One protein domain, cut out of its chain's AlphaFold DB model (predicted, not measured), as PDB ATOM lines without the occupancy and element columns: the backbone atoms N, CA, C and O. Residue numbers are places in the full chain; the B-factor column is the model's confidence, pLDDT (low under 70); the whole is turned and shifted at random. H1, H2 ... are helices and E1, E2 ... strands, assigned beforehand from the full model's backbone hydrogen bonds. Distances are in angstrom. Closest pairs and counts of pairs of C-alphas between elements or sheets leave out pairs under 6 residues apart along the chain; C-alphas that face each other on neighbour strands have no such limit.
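Overview. This is residues 34 to 106 and 172 to 181 of the 181 residues of the protein "amyloid beta A4 precursor protein-binding family B member 1-interacting protein-like" of Parambassis ranga (Indian glassy fish) (UniProt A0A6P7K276). A strongly twisted sheet of four strands has one long helix, H2, over one face, along the strands; H3 turns away at the end of H2, and its residues 99 to 106 stick out. The short H1 only grazes the sheet. The 83 printed residues hold three named helices and four named strands, in the order E1 H1 E2 E3 H2 H3 E4; the sheet, E1 E2 E3 E4, is antiparallel and the class is mixed. The whole is only just compact, close to loose, with a radius of gyration of the C-alphas of 14.2 A and spans of 44 by 29 by 20 A.

Along the chain. E1, residues 37 to 41, begins at C-alpha 37 (134.466, 190.469, 57.010) and is 12.9 A long. H1 is residues 44 to 48, E2 residues 55 to 59, 13.5 A, and E3 residues 71 to 75, 13.4 A. H2, residues 78 to 93, is 22.2 A long, and H3, residues 95 to 106, 17.0 A. E4, residues 174 to 177, ends at C-alpha 177 (117.958, 195.311, 55.576).

Arrangement. N 39 and O 57 of E1 and E2 are 3.0 A apart, within hydrogen-bond range, as are N 58 and O 71 of the hairpin E2 and E3, 2.9 A, and N 177 and O 72 of E4 and E3, 2.9 A. H2 and the sheet make two layers, a helix on one face of a sheet, at a height of 9.3 A; the closest C-alphas of E2 and H2, Cys 55 and Leu 81, are 6.7 A apart. H3 is not on the sheet; it is close to H2 but not clearly touching, about perpendicular at 74 degrees, with the C-alphas of Ile 90 and Leu 97 closest at 6.9 A. In H1, H2 and H3 every O i to N i+4 pair is within hydrogen-bond range.

Size, cuts and confidence. The C-alphas of Lys 106 and Asp 180, the two farthest apart, are 46.3 A apart. Residues 107 to 171 are cut out, with 35.3 A from C-alpha 106 to C-alpha 172. The link E2 to E3 is long. The pLDDT is under 70 at residues 172 to 173 and 179 to 181.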
ATOM      1  N   GLU A  34     136.623 190.035  49.368       92.50
ATOM      2  CA  GLU A  34     138.024 190.447  49.537       92.50
ATOM      3  C   GLU A  34     138.175 191.496  50.654       92.50
ATOM      4  O   GLU A  34     138.951 191.318  51.595       92.50
ATOM      5  N   LYS A  35     137.342 192.542  50.613       90.00
ATOM      6  CA  LYS A  35     137.456 193.725  51.479       90.00
ATOM      7  C   LYS A  35     136.514 193.724  52.682       90.00
ATOM      8  O   LYS A  35     136.580 194.631  53.505       90.00
ATOM      9  N   VAL A  36     135.629 192.736  52.813       94.94
ATOM     10  CA  VAL A  36     134.667 192.673  53.926       94.94
ATOM     11  C   VAL A  36     134.886 191.447  54.793       94.94
ATOM     12  O   VAL A  36     135.326 190.401  54.320       94.94
ATOM     13  N   ASN A  37     134.545 191.572  56.068       96.00
ATOM     14  CA  ASN A  37     134.466 190.469  57.010       96.00
ATOM     15  C   ASN A  37     133.016 190.238  57.420       96.00
ATOM     16  O   ASN A  37     132.193 191.156  57.385       96.00
ATOM     17  N   ILE A  38     132.739 189.001  57.821       96.25
ATOM     18  CA  ILE A  38     131.455 188.579  58.361       96.25
ATOM     19  C   ILE A  38     131.476 188.592  59.885       96.25
ATOM     20  O   ILE A  38     132.439 188.126  60.494       96.25
ATOM     21  N   TYR A  39     130.405 189.104  60.487       95.38
ATOM     22  CA  TYR A  39     130.207 189.110  61.934       95.38
ATOM     23  C   TYR A  39     128.786 188.662  62.257       95.38
ATOM     24  O   TYR A  39     127.831 189.128  61.635       95.38
ATOM     25  N   THR A  40     128.636 187.767  63.227       94.69
ATOM     26  CA  THR A  40     127.329 187.452  63.808       94.69
ATOM     27  C   THR A  40     126.906 188.565  64.750       94.69
ATOM     28  O   THR A  40     127.732 189.328  65.258       94.69
ATOM     29  N   THR A  41     125.605 188.684  64.968       88.88
ATOM     30  CA  THR A  41     125.063 189.749  65.803       88.88
ATOM     31  C   THR A  41     124.146 189.209  66.882       88.88
ATOM     32  O   THR A  41     123.310 188.358  66.598       88.88
ATOM     33  N   SER A  42     124.245 189.768  68.083       82.56
ATOM     34  CA  SER A  42     123.265 189.605  69.157       82.56
ATOM     35  C   SER A  42     122.364 190.845  69.249       82.56
ATOM     36  O   SER A  42     122.791 191.956  68.937       82.56
ATOM     37  N   ASN A  43     121.105 190.665  69.667       78.88
ATOM     38  CA  ASN A  43     120.146 191.738  70.006       78.88
ATOM     39  C   ASN A  43     119.669 192.638  68.842       78.88
ATOM     40  O   ASN A  43     119.159 193.741  69.045       78.88
ATOM     41  N   TYR A  44     119.785 192.175  67.598       80.81
ATOM     42  CA  TYR A  44     119.399 192.966  66.418       80.81
ATOM     43  C   TYR A  44     117.892 193.120  66.228       80.81
ATOM     44  O   TYR A  44     117.439 194.107  65.639       80.81
ATOM     45  N   LYS A  45     117.105 192.177  66.755       79.00
ATOM     46  CA  LYS A  45     115.647 192.292  66.779       79.00
ATOM     47  C   LYS A  45     115.202 193.544  67.527       79.00
ATOM     48  O   LYS A  45     114.328 194.249  67.043       79.00
ATOM     49  N   GLU A  46     115.842 193.849  68.649       83.00
ATOM     50  CA  GLU A  46     115.515 195.008  69.481       83.00
ATOM     51  C   GLU A  46     116.068 196.299  68.878       83.00
ATOM     52  O   GLU A  46     115.316 197.247  68.658       83.00
ATOM     53  N   LYS A  47     117.362 196.316  68.525       81.19
ATOM     54  CA  LYS A  47     118.031 197.536  68.053       81.19
ATOM     55  C   LYS A  47     117.496 198.040  66.709       81.19
ATOM     56  O   LYS A  47     117.359 199.242  66.515       81.19
ATOM     57  N   TYR A  48     117.186 197.134  65.782       79.75
ATOM     58  CA  TYR A  48     116.853 197.497  64.400       79.75
ATOM     59  C   TYR A  48     115.525 196.917  63.915       79.75
ATOM     60  O   TYR A  48     115.272 196.871  62.705       79.75
ATOM     61  N   ARG A  49     114.675 196.442  64.839       84.69
ATOM     62  CA  ARG A  49     113.379 195.814  64.526       84.69
ATOM     63  C   ARG A  49     113.525 194.695  63.493       84.69
ATOM     64  O   ARG A  49     112.735 194.597  62.546       84.69
ATOM     65  N   ALA A  50     114.605 193.920  63.599       84.12
ATOM     66  CA  ALA A  50     114.865 192.821  62.682       84.12
ATOM     67  C   ALA A  50     113.765 191.747  62.813       84.12
ATOM     68  O   ALA A  50     113.226 191.562  63.905       84.12
ATOM     69  N   PRO A  51     113.414 191.020  61.735       85.94
ATOM     70  CA  PRO A  51     112.380 189.984  61.805       85.94
ATOM     71  C   PRO A  51     112.746 188.844  62.768       85.94
ATOM     72  O   PRO A  51     111.872 188.252  63.400       85.94
ATOM     73  N   THR A  52     114.043 188.555  62.892       88.62
ATOM     74  CA  THR A  52     114.605 187.496  63.733       88.62
ATOM     75  C   THR A  52     115.852 188.003  64.468       88.62
ATOM     76  O   THR A  52     116.375 189.076  64.162       88.62
ATOM     77  N   ASN A  53     116.342 187.225  65.440       88.50
ATOM     78  CA  ASN A  53     117.655 187.443  66.064       88.50
ATOM     79  C   ASN A  53     118.803 186.798  65.270       88.50
ATOM     80  O   ASN A  53     119.969 186.997  65.600       88.50
ATOM     81  N   PHE A  54     118.489 186.026  64.227       92.44
ATOM     82  CA  PHE A  54     119.463 185.262  63.457       92.44
ATOM     83  C   PHE A  54     119.997 186.112  62.305       92.44
ATOM     84  O   PHE A  54     119.653 185.898  61.144       92.44
ATOM     85  N   CYS A  55     120.807 187.114  62.633       93.44
ATOM     86  CA  CYS A  55     121.357 188.043  61.652       93.44
ATOM     87  C   CYS A  55     122.893 188.029  61.663       93.44
ATOM     88  O   CYS A  55     123.547 187.690  62.655       93.44
ATOM     89  N   PHE A  56     123.464 188.408  60.525       94.88
ATOM     90  CA  PHE A  56     124.888 188.668  60.371       94.88
ATOM     91  C   PHE A  56     125.107 189.951  59.576       94.88
ATOM     92  O   PHE A  56     124.221 190.437  58.866       94.88
ATOM     93  N   ILE A  57     126.313 190.498  59.699       94.56
ATOM     94  CA  ILE A  57     126.729 191.707  58.999       94.56
ATOM     95  C   ILE A  57     127.973 191.469  58.167       94.56
ATOM     96  O   ILE A  57     128.850 190.688  58.540       94.56
ATOM     97  N   LEU A  58     128.057 192.200  57.060       95.75
ATOM     98  CA  LEU A  58     129.244 192.288  56.223       95.75
ATOM     99  C   LEU A  58     129.735 193.735  56.227       95.75
ATOM    100  O   LEU A  58     128.992 194.644  55.853       95.75
ATOM    101  N   LYS A  59     130.976 193.953  56.667       95.62
ATOM    102  CA  LYS A  59     131.612 195.281  56.666       95.62
ATOM    103  C   LYS A  59     133.126 195.199  56.531       95.62
ATOM    104  O   LYS A  59     133.730 194.178  56.863       95.62
ATOM    105  N   HIS A  60     133.745 196.289  56.086       95.31
ATOM    106  CA  HIS A  60     135.200 196.415  56.089       95.31
ATOM    107  C   HIS A  60     135.735 196.475  57.536       95.31
ATOM    108  O   HIS A  60     135.116 197.144  58.370       95.31
ATOM    109  N   PRO A  61     136.885 195.848  57.856       93.81
ATOM    110  CA  PRO A  61     137.440 195.837  59.215       93.81
ATOM    111  C   PRO A  61     137.655 197.228  59.831       93.81
ATOM    112  O   PRO A  61     137.492 197.398  61.035       93.81
ATOM    113  N   CYS A  62     137.986 198.235  59.013       94.06
ATOM    114  CA  CYS A  62     138.187 199.611  59.488       94.06
ATOM    115  C   CYS A  62     136.888 200.356  59.852       94.06
ATOM    116  O   CYS A  62     136.948 201.380  60.529       94.06
ATOM    117  N   ILE A  63     135.715 199.866  59.432       90.69
ATOM    118  CA  ILE A  63     134.432 200.502  59.744       90.69
ATOM    119  C   ILE A  63     134.047 200.110  61.170       90.69
ATOM    120  O   ILE A  63     133.675 198.966  61.428       90.69
ATOM    121  N   GLN A  64     134.122 201.053  62.107       88.88
ATOM    122  CA  GLN A  64     133.741 200.829  63.512       88.88
ATOM    123  C   GLN A  64     132.428 201.517  63.904       88.88
ATOM    124  O   GLN A  64     131.776 201.082  64.848       88.88
ATOM    125  N   LYS A  65     132.021 202.550  63.160       88.19
ATOM    126  CA  LYS A  65     130.767 203.290  63.362       88.19
ATOM    127  C   LYS A  65     129.679 202.798  62.409       88.19
ATOM    128  O   LYS A  65     129.980 202.127  61.422       88.19
ATOM    129  N   GLU A  66     128.426 203.127  62.714       85.94
ATOM    130  CA  GLU A  66     127.298 202.869  61.817       85.94
ATOM    131  C   GLU A  66     127.529 203.552  60.460       85.94
ATOM    132  O   GLU A  66     128.055 204.662  60.383       85.94
ATOM    133  N   SER A  67     127.233 202.839  59.375       89.31
ATOM    134  CA  SER A  67     127.498 203.295  58.012       89.31
ATOM    135  C   SER A  67     126.640 202.521  57.018       89.31
ATOM    136  O   SER A  67     126.430 201.318  57.181       89.31
ATOM    137  N   HIS A  68     126.228 203.183  55.935       87.81
ATOM    138  CA  HIS A  68     125.525 202.565  54.805       87.81
ATOM    139  C   HIS A  68     126.355 201.498  54.070       87.81
ATOM    140  O   HIS A  68     125.805 200.700  53.310       87.81
ATOM    141  N   TYR A  69     127.673 201.460  54.295       89.12
ATOM    142  CA  TYR A  69     128.560 200.414  53.778       89.12
ATOM    143  C   TYR A  69     128.470 199.095  54.561       89.12
ATOM    144  O   TYR A  69     129.030 198.090  54.121       89.12
ATOM    145  N   ILE A  70     127.785 199.075  55.707       91.81
ATOM    146  CA  ILE A  70     127.505 197.847  56.450       91.81
ATOM    147  C   ILE A  70     126.264 197.197  55.844       91.81
ATOM    148  O   ILE A  70     125.194 197.802  55.779       91.81
ATOM    149  N   LYS A  71     126.400 195.946  55.405       92.00
ATOM    150  CA  LYS A  71     125.278 195.153  54.900       92.00
ATOM    151  C   LYS A  71     124.724 194.284  56.012       92.00
ATOM    152  O   LYS A  71     125.464 193.497  56.597       92.00
ATOM    153  N   PHE A  72     123.429 194.420  56.270       90.62
ATOM    154  CA  PHE A  72     122.704 193.671  57.289       90.62
ATOM    155  C   PHE A  72     121.835 192.616  56.624       90.62
ATOM    156  O   PHE A  72     121.018 192.944  55.761       90.62
ATOM    157  N   LEU A  73     121.999 191.359  57.031       92.62
ATOM    158  CA  LEU A  73     121.210 190.252  56.513       92.62
ATOM    159  C   LEU A  73     120.622 189.444  57.663       92.62
ATOM    160  O   LEU A  73     121.313 189.147  58.637       92.62
ATOM    161  N   CYS A  74     119.349 189.084  57.534       91.38
ATOM    162  CA  CYS A  74     118.657 188.254  58.513       91.38
ATOM    163  C   CYS A  74     118.158 186.958  57.882       91.38
ATOM    164  O   CYS A  74     117.676 186.944  56.744       91.38
ATOM    165  N   CYS A  75     118.286 185.892  58.663       91.38
ATOM    166  CA  CYS A  75     117.910 184.528  58.338       91.38
ATOM    167  C   CYS A  75     116.677 184.116  59.147       91.38
ATOM    168  O   CYS A  75     116.429 184.636  60.239       91.38
ATOM    169  N   ASP A  76     115.933 183.138  58.644       90.75
ATOM    170  CA  ASP A  76     114.720 182.661  59.316       90.75
ATOM    171  C   ASP A  76     115.029 181.857  60.594       90.75
ATOM    172  O   ASP A  76     114.267 181.905  61.557       90.75
ATOM    173  N   ASN A  77     116.162 181.147  60.635       92.50
ATOM    174  CA  ASN A  77     116.578 180.313  61.765       92.50
ATOM    175  C   ASN A  77     118.107 180.285  61.955       92.50
ATOM    176  O   ASN A  77     118.874 180.688  61.073       92.50
ATOM    177  N   GLU A  78     118.541 179.781  63.114       94.00
ATOM    178  CA  GLU A  78     119.952 179.670  63.502       94.00
ATOM    179  C   GLU A  78     120.761 178.786  62.549       94.00
ATOM    180  O   GLU A  78     121.865 179.149  62.153       94.00
ATOM    181  N   HIS A  79     120.195 177.658  62.118       94.50
ATOM    182  CA  HIS A  79     120.870 176.758  61.187       94.50
ATOM    183  C   HIS A  79     121.239 177.473  59.878       94.50
ATOM    184  O   HIS A  79     122.372 177.390  59.410       94.50
ATOM    185  N   THR A  80     120.307 178.251  59.323       93.94
ATOM    186  CA  THR A  80     120.529 179.044  58.107       93.94
ATOM    187  C   THR A  80     121.586 180.124  58.333       93.94
ATOM    188  O   THR A  80     122.433 180.339  57.468       93.94
ATOM    189  N   LEU A  81     121.593 180.781  59.501       94.50
ATOM    190  CA  LEU A  81     122.656 181.716  59.885       94.50
ATOM    191  C   LEU A  81     124.031 181.033  59.892       94.50
ATOM    192  O   LEU A  81     124.961 181.540  59.266       94.50
ATOM    193  N   LEU A  82     124.160 179.883  60.557       95.81
ATOM    194  CA  LEU A  82     125.418 179.136  60.632       95.81
ATOM    195  C   LEU A  82     125.895 178.682  59.250       95.81
ATOM    196  O   LEU A  82     127.081 178.818  58.943       95.81
ATOM    197  N   LEU A  83     124.982 178.204  58.399       95.88
ATOM    198  CA  LEU A  83     125.289 177.860  57.012       95.88
ATOM    199  C   LEU A  83     125.860 179.063  56.258       95.88
ATOM    200  O   LEU A  83     126.953 178.957  55.710       95.88
ATOM    201  N   TRP A  84     125.185 180.216  56.276       95.69
ATOM    202  CA  TRP A  84     125.677 181.421  55.601       95.69
ATOM    203  C   TRP A  84     127.031 181.878  56.133       95.69
ATOM    204  O   TRP A  84     127.942 182.146  55.347       95.69
ATOM    205  N   VAL A  85     127.197 181.926  57.456       96.06
ATOM    206  CA  VAL A  85     128.458 182.326  58.086       96.06
ATOM    207  C   VAL A  85     129.599 181.411  57.649       96.06
ATOM    208  O   VAL A  85     130.649 181.895  57.222       96.06
ATOM    209  N   ASN A  86     129.394 180.096  57.699       96.31
ATOM    210  CA  ASN A  86     130.419 179.127  57.324       96.31
ATOM    211  C   ASN A  86     130.696 179.135  55.818       96.31
ATOM    212  O   ASN A  86     131.861 179.172  55.427       96.31
ATOM    213  N   SER A  87     129.666 179.181  54.969       95.38
ATOM    214  CA  SER A  87     129.828 179.256  53.514       95.38
ATOM    215  C   SER A  87     130.603 180.503  53.087       95.38
ATOM    216  O   SER A  87     131.520 180.400  52.276       95.38
ATOM    217  N   ILE A  88     130.313 181.666  53.679       95.19
ATOM    218  CA  ILE A  88     131.047 182.906  53.394       95.19
ATOM    219  C   ILE A  88     132.500 182.803  53.872       95.19
ATOM    220  O   ILE A  88     133.408 183.217  53.154       95.19
ATOM    221  N   ARG A  89     132.758 182.225  55.054       96.00
ATOM    222  CA  ARG A  89     134.131 182.008  55.544       96.00
ATOM    223  C   ARG A  89     134.923 181.082  54.624       96.00
ATOM    224  O   ARG A  89     136.067 181.400  54.311       96.00
ATOM    225  N   ILE A  90     134.327 179.980  54.175       94.69
ATOM    226  CA  ILE A  90     134.962 179.051  53.232       94.69
ATOM    227  C   ILE A  90     135.252 179.766  51.910       94.69
ATOM    228  O   ILE A  90     136.380 179.711  51.432       94.69
ATOM    229  N   ALA A  91     134.281 180.500  51.363       93.06
ATOM    230  CA  ALA A  91     134.456 181.238  50.117       93.06
ATOM    231  C   ALA A  91     135.540 182.328  50.222       93.06
ATOM    232  O   ALA A  91     136.331 182.497  49.300       93.06
ATOM    233  N   LYS A  92     135.607 183.055  51.347       93.50
ATOM    234  CA  LYS A  92     136.579 184.137  51.568       93.50
ATOM    235  C   LYS A  92     138.001 183.627  51.812       93.50
ATOM    236  O   LYS A  92     138.948 184.206  51.293       93.50
ATOM    237  N   TYR A  93     138.162 182.616  52.664       92.69
ATOM    238  CA  TYR A  93     139.478 182.188  53.153       92.69
ATOM    239  C   TYR A  93     140.023 180.949  52.430       92.69
ATOM    240  O   TYR A  93     141.222 180.675  52.505       92.69
ATOM    241  N   GLY A  94     139.166 180.196  51.738       91.88
ATOM    242  CA  GLY A  94     139.543 179.007  50.981       91.88
ATOM    243  C   GLY A  94     140.383 178.021  51.797       91.88
ATOM    244  O   GLY A  94     140.130 177.776  52.980       91.88
ATOM    245  N   ALA A  95     141.432 177.489  51.170       93.19
ATOM    246  CA  ALA A  95     142.322 176.493  51.767       93.19
ATOM    247  C   ALA A  95     143.056 176.978  53.033       93.19
ATOM    248  O   ALA A  95     143.449 176.156  53.861       93.19
ATOM    249  N   VAL A  96     143.232 178.294  53.217       95.06
ATOM    250  CA  VAL A  96     143.870 178.845  54.426       95.06
ATOM    251  C   VAL A  96     143.045 178.511  55.668       95.06
ATOM    252  O   VAL A  96     143.610 178.177  56.705       95.06
ATOM    253  N   LEU A  97     141.711 178.513  55.562       95.19
ATOM    254  CA  LEU A  97     140.839 178.165  56.685       95.19
ATOM    255  C   LEU A  97     141.059 176.725  57.160       95.19
ATOM    256  O   LEU A  97     141.077 176.474  58.364       95.19
ATOM    257  N   TYR A  98     141.258 175.796  56.224       95.25
ATOM    258  CA  TYR A  98     141.510 174.394  56.539       95.25
ATOM    259  C   TYR A  98     142.888 174.186  57.182       95.25
ATOM    260  O   TYR A  98     142.992 173.503  58.198       95.25
ATOM    261  N   LYS A  99     143.934 174.846  56.664       96.88
ATOM    262  CA  LYS A  99     145.272 174.816  57.283       96.88
ATOM    263  C   LYS A  99     145.242 175.347  58.718       96.88
ATOM    264  O   LYS A  99     145.736 174.684  59.626       96.88
ATOM    265  N   ASN A 100     144.563 176.475  58.938       96.88
ATOM    266  CA  ASN A 100     144.387 177.053  60.273       96.88
ATOM    267  C   ASN A 100     143.675 176.085  61.232       96.88
ATOM    268  O   ASN A 100     144.013 176.027  62.414       96.88
ATOM    269  N   TYR A 101     142.694 175.322  60.739       96.69
ATOM    270  CA  TYR A 101     142.023 174.288  61.526       96.69
ATOM    271  C   TYR A 101     142.985 173.157  61.912       96.69
ATOM    272  O   TYR A 101     143.081 172.831  63.092       96.69
ATOM    273  N   GLN A 102     143.753 172.611  60.963       96.94
ATOM    274  CA  GLN A 102     144.733 171.554  61.249       96.94
ATOM    275  C   GLN A 102     145.769 172.000  62.292       96.94
ATOM    276  O   GLN A 102     146.101 171.249  63.209       96.94
ATOM    277  N   GLU A 103     146.264 173.233  62.186       96.44
ATOM    278  CA  GLU A 103     147.187 173.816  63.164       96.44
ATOM    279  C   GLU A 103     146.539 174.027  64.538       96.44
ATOM    280  O   GLU A 103     147.191 173.849  65.566       96.44
ATOM    281  N   ALA A 104     145.260 174.408  64.589       95.81
ATOM    282  CA  ALA A 104     144.524 174.533  65.844       95.81
ATOM    283  C   ALA A 104     144.325 173.173  66.528       95.81
ATOM    284  O   ALA A 104     144.563 173.068  67.729       95.81
ATOM    285  N   VAL A 105     143.969 172.132  65.769       94.94
ATOM    286  CA  VAL A 105     143.817 170.762  66.287       94.94
ATOM    287  C   VAL A 105     145.137 170.247  66.862       94.94
ATOM    288  O   VAL A 105     145.158 169.782  67.998       94.94
ATOM    289  N   LYS A 106     146.252 170.418  66.140       94.81
ATOM    290  CA  LYS A 106     147.590 170.031  66.627       94.81
ATOM    291  C   LYS A 106     147.964 170.738  67.933       94.81
ATOM    292  O   LYS A 106     148.509 170.112  68.838       94.81
ATOM    293  N   THR A 172     117.814 179.866  49.623       54.44
ATOM    294  CA  THR A 172     117.537 180.174  51.028       54.44
ATOM    295  C   THR A 172     116.990 181.591  51.113       54.44
ATOM    296  O   THR A 172     117.578 182.511  50.543       54.44
ATOM    297  N   HIS A 173     115.871 181.780  51.811       63.59
ATOM    298  CA  HIS A 173     115.314 183.107  52.052       63.59
ATOM    299  C   HIS A 173     116.246 183.890  52.986       63.59
ATOM    300  O   HIS A 173     116.290 183.660  54.188       63.59
ATOM    301  N   ILE A 174     117.011 184.816  52.414       70.19
ATOM    302  CA  ILE A 174     117.802 185.801  53.147       70.19
ATOM    303  C   ILE A 174     117.322 187.192  52.747       70.19
ATOM    304  O   ILE A 174     117.028 187.441  51.576       70.19
ATOM    305  N   ARG A 175     117.171 188.091  53.721       77.50
ATOM    306  CA  ARG A 175     116.648 189.445  53.478       77.50
ATOM    307  C   ARG A 175     117.711 190.482  53.823       77.50
ATOM    308  O   ARG A 175     118.157 190.525  54.969       77.50
ATOM    309  N   GLU A 176     118.085 191.319  52.851       79.38
ATOM    310  CA  GLU A 176     118.873 192.535  53.105       79.38
ATOM    311  C   GLU A 176     117.997 193.548  53.852       79.38
ATOM    312  O   GLU A 176     116.853 193.807  53.472       79.38
ATOM    313  N   ARG A 177     118.544 194.148  54.909       71.94
ATOM    314  CA  ARG A 177     117.958 195.311  55.576       71.94
ATOM    315  C   ARG A 177     118.804 196.534  55.249       71.94
ATOM    316  O   ARG A 177     119.973 196.598  55.623       71.94
ATOM    317  N   ARG A 178     118.196 197.518  54.587       70.38
ATOM    318  CA  ARG A 178     118.714 198.888  54.594       70.38
ATOM    319  C   ARG A 178     118.268 199.510  55.909       70.38
ATOM    320  O   ARG A 178     117.074 199.538  56.188       70.38
ATOM    321  N   LEU A 179     119.227 199.877  56.748       63.38
ATOM    322  CA  LEU A 179     118.937 200.699  57.913       63.38
ATOM    323  C   LEU A 179     118.829 202.142  57.430       63.38
ATOM    324  O   LEU A 179     119.706 202.595  56.692       63.38
ATOM    325  N   ASP A 180     117.766 202.824  57.836       59.16
ATOM    326  CA  ASP A 180     117.666 204.273  57.712       59.16
ATOM    327  C   ASP A 180     118.595 204.863  58.785       59.16
ATOM    328  O   ASP A 180     118.244 204.895  59.965       59.16
ATOM    329  N   LEU A 181     119.830 205.170  58.381       53.44
ATOM    330  CA  LEU A 181     120.860 205.810  59.206       53.44
ATOM    331  C   LEU A 181     120.824 207.325  59.033       53.44
ATOM    332  O   LEU A 181     120.674 207.764  57.870       53.44
TER     333      LEU A 181